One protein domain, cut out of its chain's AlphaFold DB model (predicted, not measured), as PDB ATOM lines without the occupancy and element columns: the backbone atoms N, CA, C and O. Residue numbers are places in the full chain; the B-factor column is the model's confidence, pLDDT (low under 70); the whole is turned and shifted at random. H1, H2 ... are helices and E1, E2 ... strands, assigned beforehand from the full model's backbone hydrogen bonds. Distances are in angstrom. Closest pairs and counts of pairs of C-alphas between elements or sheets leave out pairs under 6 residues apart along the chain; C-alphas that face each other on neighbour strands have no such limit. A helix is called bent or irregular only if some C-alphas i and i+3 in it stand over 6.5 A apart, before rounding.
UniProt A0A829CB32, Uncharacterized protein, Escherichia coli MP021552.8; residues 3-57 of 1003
ATOM      1  N   ILE A   3     107.585 106.030 154.968       88.38
ATOM      2  CA  ILE A   3     106.424 105.885 155.853       88.38
ATOM      3  C   ILE A   3     105.710 107.233 155.913       88.38
ATOM      4  O   ILE A   3     106.354 108.265 156.094       88.38
ATOM      5  N   PHE A   4     104.395 107.209 155.719       86.62
ATOM      6  CA  PHE A   4     103.513 108.358 155.868       86.62
ATOM      7  C   PHE A   4     102.552 108.104 157.032       86.62
ATOM      8  O   PHE A   4     101.814 107.118 157.017       86.62
ATOM      9  N   GLU A   5     102.556 109.002 158.013       84.12
ATOM     10  CA  GLU A   5     101.686 108.978 159.196       84.12
ATOM     11  C   GLU A   5     100.739 110.191 159.176       84.12
ATOM     12  O   GLU A   5     101.006 111.170 158.475       84.12
ATOM     13  N   ASP A   6      99.623 110.123 159.910       78.00
ATOM     14  CA  ASP A   6      98.662 111.227 160.127       78.00
ATOM     15  C   ASP A   6      97.981 111.818 158.866       78.00
ATOM     16  O   ASP A   6      97.291 112.840 158.929       78.00
ATOM     17  N   LEU A   7      98.113 111.175 157.701       80.56
ATOM     18  CA  LEU A   7      97.436 111.608 156.465       80.56
ATOM     19  C   LEU A   7      95.905 111.497 156.541       80.56
ATOM     20  O   LEU A   7      95.180 112.122 155.767       80.56
ATOM     21  N   ASP A   8      95.410 110.701 157.476       71.69
ATOM     22  CA  ASP A   8      94.003 110.434 157.727       71.69
ATOM     23  C   ASP A   8      93.257 111.587 158.411       71.69
ATOM     24  O   ASP A   8      92.025 111.617 158.396       71.69
ATOM     25  N   ARG A   9      93.977 112.572 158.959       75.44
ATOM     26  CA  ARG A   9      93.391 113.783 159.557       75.44
ATOM     27  C   ARG A   9      92.668 114.665 158.541       75.44
ATOM     28  O   ARG A   9      91.747 115.388 158.901       75.44
ATOM     29  N   PHE A  10      93.053 114.589 157.268       76.81
ATOM     30  CA  PHE A  10      92.438 115.371 156.193       76.81
ATOM     31  C   PHE A  10      91.152 114.745 155.641       76.81
ATOM     32  O   PHE A  10      90.498 115.363 154.803       76.81
ATOM     33  N   ASN A  11      90.825 113.514 156.063       68.38
ATOM     34  CA  ASN A  11      89.650 112.737 155.656       68.38
ATOM     35  C   ASN A  11      89.366 112.772 154.135       68.38
ATOM     36  O   ASN A  11      88.223 112.807 153.683       68.38
ATOM     37  N   ASN A  12      90.431 112.815 153.326       76.44
ATOM     38  CA  ASN A  12      90.360 113.044 151.888       76.44
ATOM     39  C   ASN A  12      91.093 111.939 151.122       76.44
ATOM     40  O   ASN A  12      92.316 111.963 150.959       76.44
ATOM     41  N   GLY A  13      90.317 110.998 150.577       73.38
ATOM     42  CA  GLY A  13      90.824 109.848 149.824       73.38
ATOM     43  C   GLY A  13      91.678 110.198 148.592       73.38
ATOM     44  O   GLY A  13      92.478 109.378 148.143       73.38
ATOM     45  N   ARG A  14      91.571 111.425 148.052       76.25
ATOM     46  CA  ARG A  14      92.337 111.858 146.863       76.25
ATOM     47  C   ARG A  14      93.840 111.960 147.124       76.25
ATOM     48  O   ARG A  14      94.623 111.821 146.184       76.25
ATOM     49  N   ILE A  15      94.246 112.169 148.377       82.56
ATOM     50  CA  ILE A  15      95.660 112.262 148.768       82.56
ATOM     51  C   ILE A  15      96.380 110.934 148.475       82.56
ATOM     52  O   ILE A  15      97.481 110.934 147.924       82.56
ATOM     53  N   PHE A  16      95.725 109.795 148.730       82.00
ATOM     54  CA  PHE A  16      96.296 108.464 148.490       82.00
ATOM     55  C   PHE A  16      96.457 108.142 146.999       82.00
ATOM     56  O   PHE A  16      97.439 107.508 146.616       82.00
ATOM     57  N   VAL A  17      95.549 108.629 146.141       80.12
ATOM     58  CA  VAL A  17      95.668 108.504 144.673       80.12
ATOM     59  C   VAL A  17      96.945 109.193 144.192       80.12
ATOM     60  O   VAL A  17      97.749 108.595 143.481       80.12
ATOM     61  N   LYS A  18      97.162 110.438 144.631       85.81
ATOM     62  CA  LYS A  18      98.329 111.235 144.233       85.81
ATOM     63  C   LYS A  18      99.635 110.629 144.739       85.81
ATOM     64  O   LYS A  18     100.601 110.557 143.987       85.81
ATOM     65  N   LEU A  19      99.660 110.128 145.974       88.06
ATOM     66  CA  LEU A  19     100.836 109.444 146.519       88.06
ATOM     67  C   LEU A  19     101.127 108.115 145.799       88.06
ATOM     68  O   LEU A  19     102.296 107.788 145.591       88.06
ATOM     69  N   ARG A  20     100.099 107.384 145.342       84.31
ATOM     70  CA  ARG A  20     100.265 106.180 144.507       84.31
ATOM     71  C   ARG A  20     100.848 106.516 143.132       84.31
ATOM     72  O   ARG A  20     101.788 105.842 142.716       84.31
ATOM     73  N   GLU A  21     100.350 107.561 142.464       87.19
ATOM     74  CA  GLU A  21     100.910 108.064 141.195       87.19
ATOM     75  C   GLU A  21     102.391 108.442 141.358       87.19
ATOM     76  O   GLU A  21     103.236 108.010 140.575       87.19
ATOM     77  N   ILE A  22     102.728 109.178 142.422       89.56
ATOM     78  CA  ILE A  22     104.114 109.558 142.735       89.56
ATOM     79  C   ILE A  22     104.984 108.317 142.955       89.56
ATOM     80  O   ILE A  22     106.071 108.224 142.386       89.56
ATOM     81  N   ASN A  23     104.515 107.338 143.734       87.88
ATOM     82  CA  ASN A  23     105.271 106.111 143.975       87.88
ATOM     83  C   ASN A  23     105.509 105.320 142.676       87.88
ATOM     84  O   ASN A  23     106.583 104.751 142.488       87.88
ATOM     85  N   GLN A  24     104.537 105.298 141.759       86.25
ATOM     86  CA  GLN A  24     104.697 104.667 140.445       86.25
ATOM     87  C   GLN A  24     105.742 105.388 139.591       86.25
ATOM     88  O   GLN A  24     106.613 104.734 139.023       86.25
ATOM     89  N   ILE A  25     105.701 106.723 139.542       89.12
ATOM     90  CA  ILE A  25     106.688 107.528 138.811       89.12
ATOM     91  C   ILE A  25     108.095 107.270 139.356       89.12
ATOM     92  O   ILE A  25     109.001 106.967 138.584       89.12
ATOM     93  N   ILE A  26     108.267 107.317 140.682       87.25
ATOM     94  CA  ILE A  26     109.557 107.055 141.335       87.25
ATOM     95  C   ILE A  26     110.080 105.667 140.952       87.25
ATOM     96  O   ILE A  26     111.231 105.539 140.544       87.25
ATOM     97  N   ASN A  27     109.240 104.634 141.040       85.88
ATOM     98  CA  ASN A  27     109.654 103.265 140.739       85.88
ATOM     99  C   ASN A  27     109.958 103.020 139.257       85.88
ATOM    100  O   ASN A  27     110.847 102.231 138.957       85.88
ATOM    101  N   ASN A  28     109.284 103.717 138.341       85.75
ATOM    102  CA  ASN A  28     109.565 103.626 136.907       85.75
ATOM    103  C   ASN A  28     110.893 104.298 136.517       85.75
ATOM    104  O   ASN A  28     111.475 103.953 135.492       85.75
ATOM    105  N   CYS A  29     111.372 105.251 137.319       83.12
ATOM    106  CA  CYS A  29     112.638 105.947 137.096       83.12
ATOM    107  C   CYS A  29     113.845 105.272 137.777       83.12
ATOM    108  O   CYS A  29     114.970 105.742 137.604       83.12
ATOM    109  N   LEU A  30     113.643 104.199 138.552       81.94
ATOM    110  CA  LEU A  30     114.720 103.482 139.241       81.94
ATOM    111  C   LEU A  30     115.294 102.365 138.355       81.94
ATOM    112  O   LEU A  30     114.603 101.415 138.000       81.94
ATOM    113  N   SER A  31     116.584 102.467 138.029       68.81
ATOM    114  CA  SER A  31     117.317 101.495 137.198       68.81
ATOM    115  C   SER A  31     117.682 100.203 137.946       68.81
ATOM    116  O   SER A  31     117.836  99.144 137.335       68.81
ATOM    117  N   ASP A  32     117.824 100.284 139.271       67.44
ATOM    118  CA  ASP A  32     118.206  99.169 140.137       67.44
ATOM    119  C   ASP A  32     116.970  98.417 140.649       67.44
ATOM    120  O   ASP A  32     115.971  99.018 141.033       67.44
ATOM    121  N   ARG A  33     117.046  97.078 140.721       62.84
ATOM    122  CA  ARG A  33     115.930  96.155 141.053       62.84
ATOM    123  C   ARG A  33     115.364  96.255 142.491       62.84
ATOM    124  O   ARG A  33     114.812  95.279 142.996       62.84
ATOM    125  N   LYS A  34     115.503  97.386 143.189       78.38
ATOM    126  CA  LYS A  34     114.969  97.600 144.546       78.38
ATOM    127  C   LYS A  34     113.847  98.649 144.522       78.38
ATOM    128  O   LYS A  34     114.148  99.839 144.557       78.38
ATOM    129  N   PRO A  35     112.568  98.239 144.508       83.50
ATOM    130  CA  PRO A  35     111.457  99.181 144.469       83.50
ATOM    131  C   PRO A  35     111.317  99.963 145.783       83.50
ATOM    132  O   PRO A  35     111.460  99.417 146.885       83.50
ATOM    133  N   VAL A  36     110.970 101.241 145.672       87.19
ATOM    134  CA  VAL A  36     110.528 102.084 146.781       87.19
ATOM    135  C   VAL A  36     109.092 101.705 147.140       87.19
ATOM    136  O   VAL A  36     108.179 101.755 146.322       87.19
ATOM    137  N   LYS A  37     108.893 101.310 148.398       87.56
ATOM    138  CA  LYS A  37     107.575 101.007 148.965       87.56
ATOM    139  C   LYS A  37     107.121 102.158 149.851       87.56
ATOM    140  O   LYS A  37     107.880 102.569 150.736       87.56
ATOM    141  N   PHE A  38     105.912 102.652 149.609       91.44
ATOM    142  CA  PHE A  38     105.222 103.590 150.489       91.44
ATOM    143  C   PHE A  38     104.377 102.792 151.484       91.44
ATOM    144  O   PHE A  38     103.611 101.922 151.074       91.44
ATOM    145  N   ILE A  39     104.546 103.067 152.776       88.50
ATOM    146  CA  ILE A  39     103.686 102.554 153.845       88.50
ATOM    147  C   ILE A  39     102.831 103.708 154.342       88.50
ATOM    148  O   ILE A  39     103.350 104.794 154.596       88.50
ATOM    149  N   TYR A  40     101.543 103.448 154.517       85.88
ATOM    150  CA  TYR A  40     100.593 104.399 155.072       85.88
ATOM    151  C   TYR A  40     100.140 103.883 156.438       85.88
ATOM    152  O   TYR A  40      99.581 102.791 156.521       85.88
ATOM    153  N   ALA A  41     100.394 104.651 157.496       85.69
ATOM    154  CA  ALA A  41      99.804 104.424 158.811       85.69
ATOM    155  C   ALA A  41      98.509 105.239 158.889       85.69
ATOM    156  O   ALA A  41      98.533 106.466 158.967       85.69
ATOM    157  N   VAL A  42      97.379 104.548 158.773       79.88
ATOM    158  CA  VAL A  42      96.059 105.145 158.559       79.88
ATOM    159  C   VAL A  42      95.001 104.447 159.409       79.88
ATOM    160  O   VAL A  42      95.090 103.240 159.628       79.88
ATOM    161  N   ARG A  43      93.979 105.187 159.863       75.88
ATOM    162  CA  ARG A  43      92.788 104.598 160.499       75.88
ATOM    163  C   ARG A  43      92.022 103.706 159.516       75.88
ATOM    164  O   ARG A  43      91.866 104.054 158.346       75.88
ATOM    165  N   ASP A  44      91.479 102.594 160.013       69.00
ATOM    166  CA  ASP A  44      90.728 101.618 159.199       69.00
ATOM    167  C   ASP A  44      89.467 102.241 158.554       69.00
ATOM    168  O   ASP A  44      89.087 101.909 157.432       69.00
ATOM    169  N   GLY A  45      88.873 103.243 159.216       70.19
ATOM    170  CA  GLY A  45      87.659 103.941 158.776       70.19
ATOM    171  C   GLY A  45      87.818 104.987 157.663       70.19
ATOM    172  O   GLY A  45      86.830 105.618 157.312       70.19
ATOM    173  N   ILE A  46      89.009 105.206 157.087       74.50
ATOM    174  CA  ILE A  46      89.187 106.193 155.991       74.50
ATOM    175  C   ILE A  46      88.427 105.795 154.719       74.50
ATOM    176  O   ILE A  46      88.083 106.640 153.889       74.50
ATOM    177  N   PHE A  47      88.191 104.499 154.537       71.81
ATOM    178  CA  PHE A  47      87.557 103.950 153.349       71.81
ATOM    179  C   PHE A  47      86.230 103.301 153.733       71.81
ATOM    180  O   PHE A  47      86.192 102.197 154.272       71.81
ATOM    181  N   ASN A  48      85.131 103.969 153.389       66.44
ATOM    182  CA  ASN A  48      83.774 103.565 153.776       66.44
ATOM    183  C   ASN A  48      83.289 102.256 153.121       66.44
ATOM    184  O   ASN A  48      82.203 101.780 153.438       66.44
ATOM    185  N   SER A  49      84.048 101.664 152.189       67.69
ATOM    186  CA  SER A  49      83.671 100.414 151.523       67.69
ATOM    187  C   SER A  49      84.824  99.414 151.458       67.69
ATOM    188  O   SER A  49      85.980  99.771 151.228       67.69
ATOM    189  N   ALA A  50      84.510  98.124 151.603       67.00
ATOM    190  CA  ALA A  50      85.486  97.043 151.437       67.00
ATOM    191  C   ALA A  50      86.131  97.054 150.037       67.00
ATOM    192  O   ALA A  50      87.331  96.817 149.905       67.00
ATOM    193  N   GLU A  51      85.366  97.413 149.000       68.44
ATOM    194  CA  GLU A  51      85.890  97.535 147.638       68.44
ATOM    195  C   GLU A  51      86.956  98.623 147.489       68.44
ATOM    196  O   GLU A  51      87.930  98.427 146.766       68.44
ATOM    197  N   SER A  52      86.784  99.776 148.140       67.50
ATOM    198  CA  SER A  52      87.767 100.859 148.051       67.50
ATOM    199  C   SER A  52      89.051 100.502 148.805       67.50
ATOM    200  O   SER A  52      90.134 100.682 148.250       67.50
ATOM    201  N   ARG A  53      88.950  99.871 149.984       67.50
ATOM    202  CA  ARG A  53      90.117  99.374 150.743       67.50
ATOM    203  C   ARG A  53      91.007  98.435 149.926       67.50
ATOM    204  O   ARG A  53      92.222  98.609 149.917       67.50
ATOM    205  N   MET A  54      90.411  97.488 149.199       64.38
ATOM    206  CA  MET A  54      91.165  96.508 148.402       64.38
ATOM    207  C   MET A  54      91.674  97.055 147.060       64.38
ATOM    208  O   MET A  54      92.645  96.533 146.523       64.38
ATOM    209  N   LYS A  55      91.042  98.095 146.496       71.12
ATOM    210  CA  LYS A  55      91.488  98.709 145.228       71.12
ATOM    211  C   LYS A  55      92.694  99.637 145.411       71.12
ATOM    212  O   LYS A  55      93.470  99.809 144.474       71.12
ATOM    213  N   PHE A  56      92.838 100.260 146.584       70.94
ATOM    214  CA  PHE A  56      93.864 101.282 146.821       70.94
ATOM    215  C   PHE A  56      95.188 100.748 147.362       70.94
ATOM    216  O   PHE A  56      96.232 101.321 147.034       70.94
ATOM    217  N   PHE A  57      95.172  99.667 148.143       78.50
ATOM    218  CA  PHE A  57      96.375  99.107 148.752       78.50
ATOM    219  C   PHE A  57      96.670  97.721 148.208       78.50
ATOM    220  O   PHE A  57      95.809  96.849 148.194       78.50
TER     221      PHE A  57
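AT A GLANCE: This is residues 3 to 57 of the 1003 residues of an uncharacterized protein of Escherichia coli MP021552.8 (UniProt A0A829CB32). One long helix, H2, makes one side of an elongated shape; beyond it the chain turns round in a loop and folds back, running through the short strand E1 past the helix. Two shorter helices, H1 and H3, sit near the first part of H2, while at its other end residues 28 to 34, of which 28 belongs to H2, stick out. The printed part has 55 residues with three named helices and one named strand, in the order H1, H2, E1, H3; the class is mostly helix. The whole is only just loose, close to compact, with a radius of gyration of the C-alphas of 12.5 A, and it spans 37 by 22 by 15 A.

HOW THE PARTS SIT: H2, residues 14 to 28, is the longest helix. The closest C-alphas of H2 and E1, residues 38 to 40, are those of Asn 23 and Phe 38, 7.0 A apart. E1 pairs with no named strand, but residues 3 to 4 make a short parallel pairing with residues 39 to 40 of E1. H3, residues 50 to 56, is close to H2 but not clearly touching; their closest C-alphas, those of Val 17 and Phe 56, are 7.7 A apart. H2 and H3 run the same way at a tilt of 38 degrees, only just steep. H1, residues 7 to 10, is also close to H2 but not clearly touching, with the closest C-alphas, those of Leu 7 and Ile 15, 7.9 A apart. The closest C-alphas of H1 and E1 are those of Leu 7 and Tyr 40, at 8.0 A. H1 and H3 are apart, and so are E1 and H3. In H2 and H3 every O i to N i+4 pair is within hydrogen-bond range; H1 is too short for such a pair, and its 1 pair of O i and N i+3 is not within range.

IN THESE COORDINATES: H2 measures 21.5 A from C-alpha 14 at (92.337, 111.858, 146.863) to C-alpha 28 at (109.565, 103.626, 136.907). E1 spans 6.6 A from Phe 38 to Tyr 40. H3 measures 10.5 A and ends with C-alpha 56 at (93.864, 101.282, 146.821). H1 is neither bent nor irregular, but only just: C-alphas 7 and 10 are 6.3 A apart.

THE WHOLE: The two C-alphas farthest apart, those of Ser 31 and Asn 48, are 37.5 A from each other. The printed part has no cut and no long link; the link from H1 to H2 is tight. The mean pLDDT of the printed part is 78.6, and it is under 70 at residue 11, residues 31 to 33, residue 44 and residues 48 to 54.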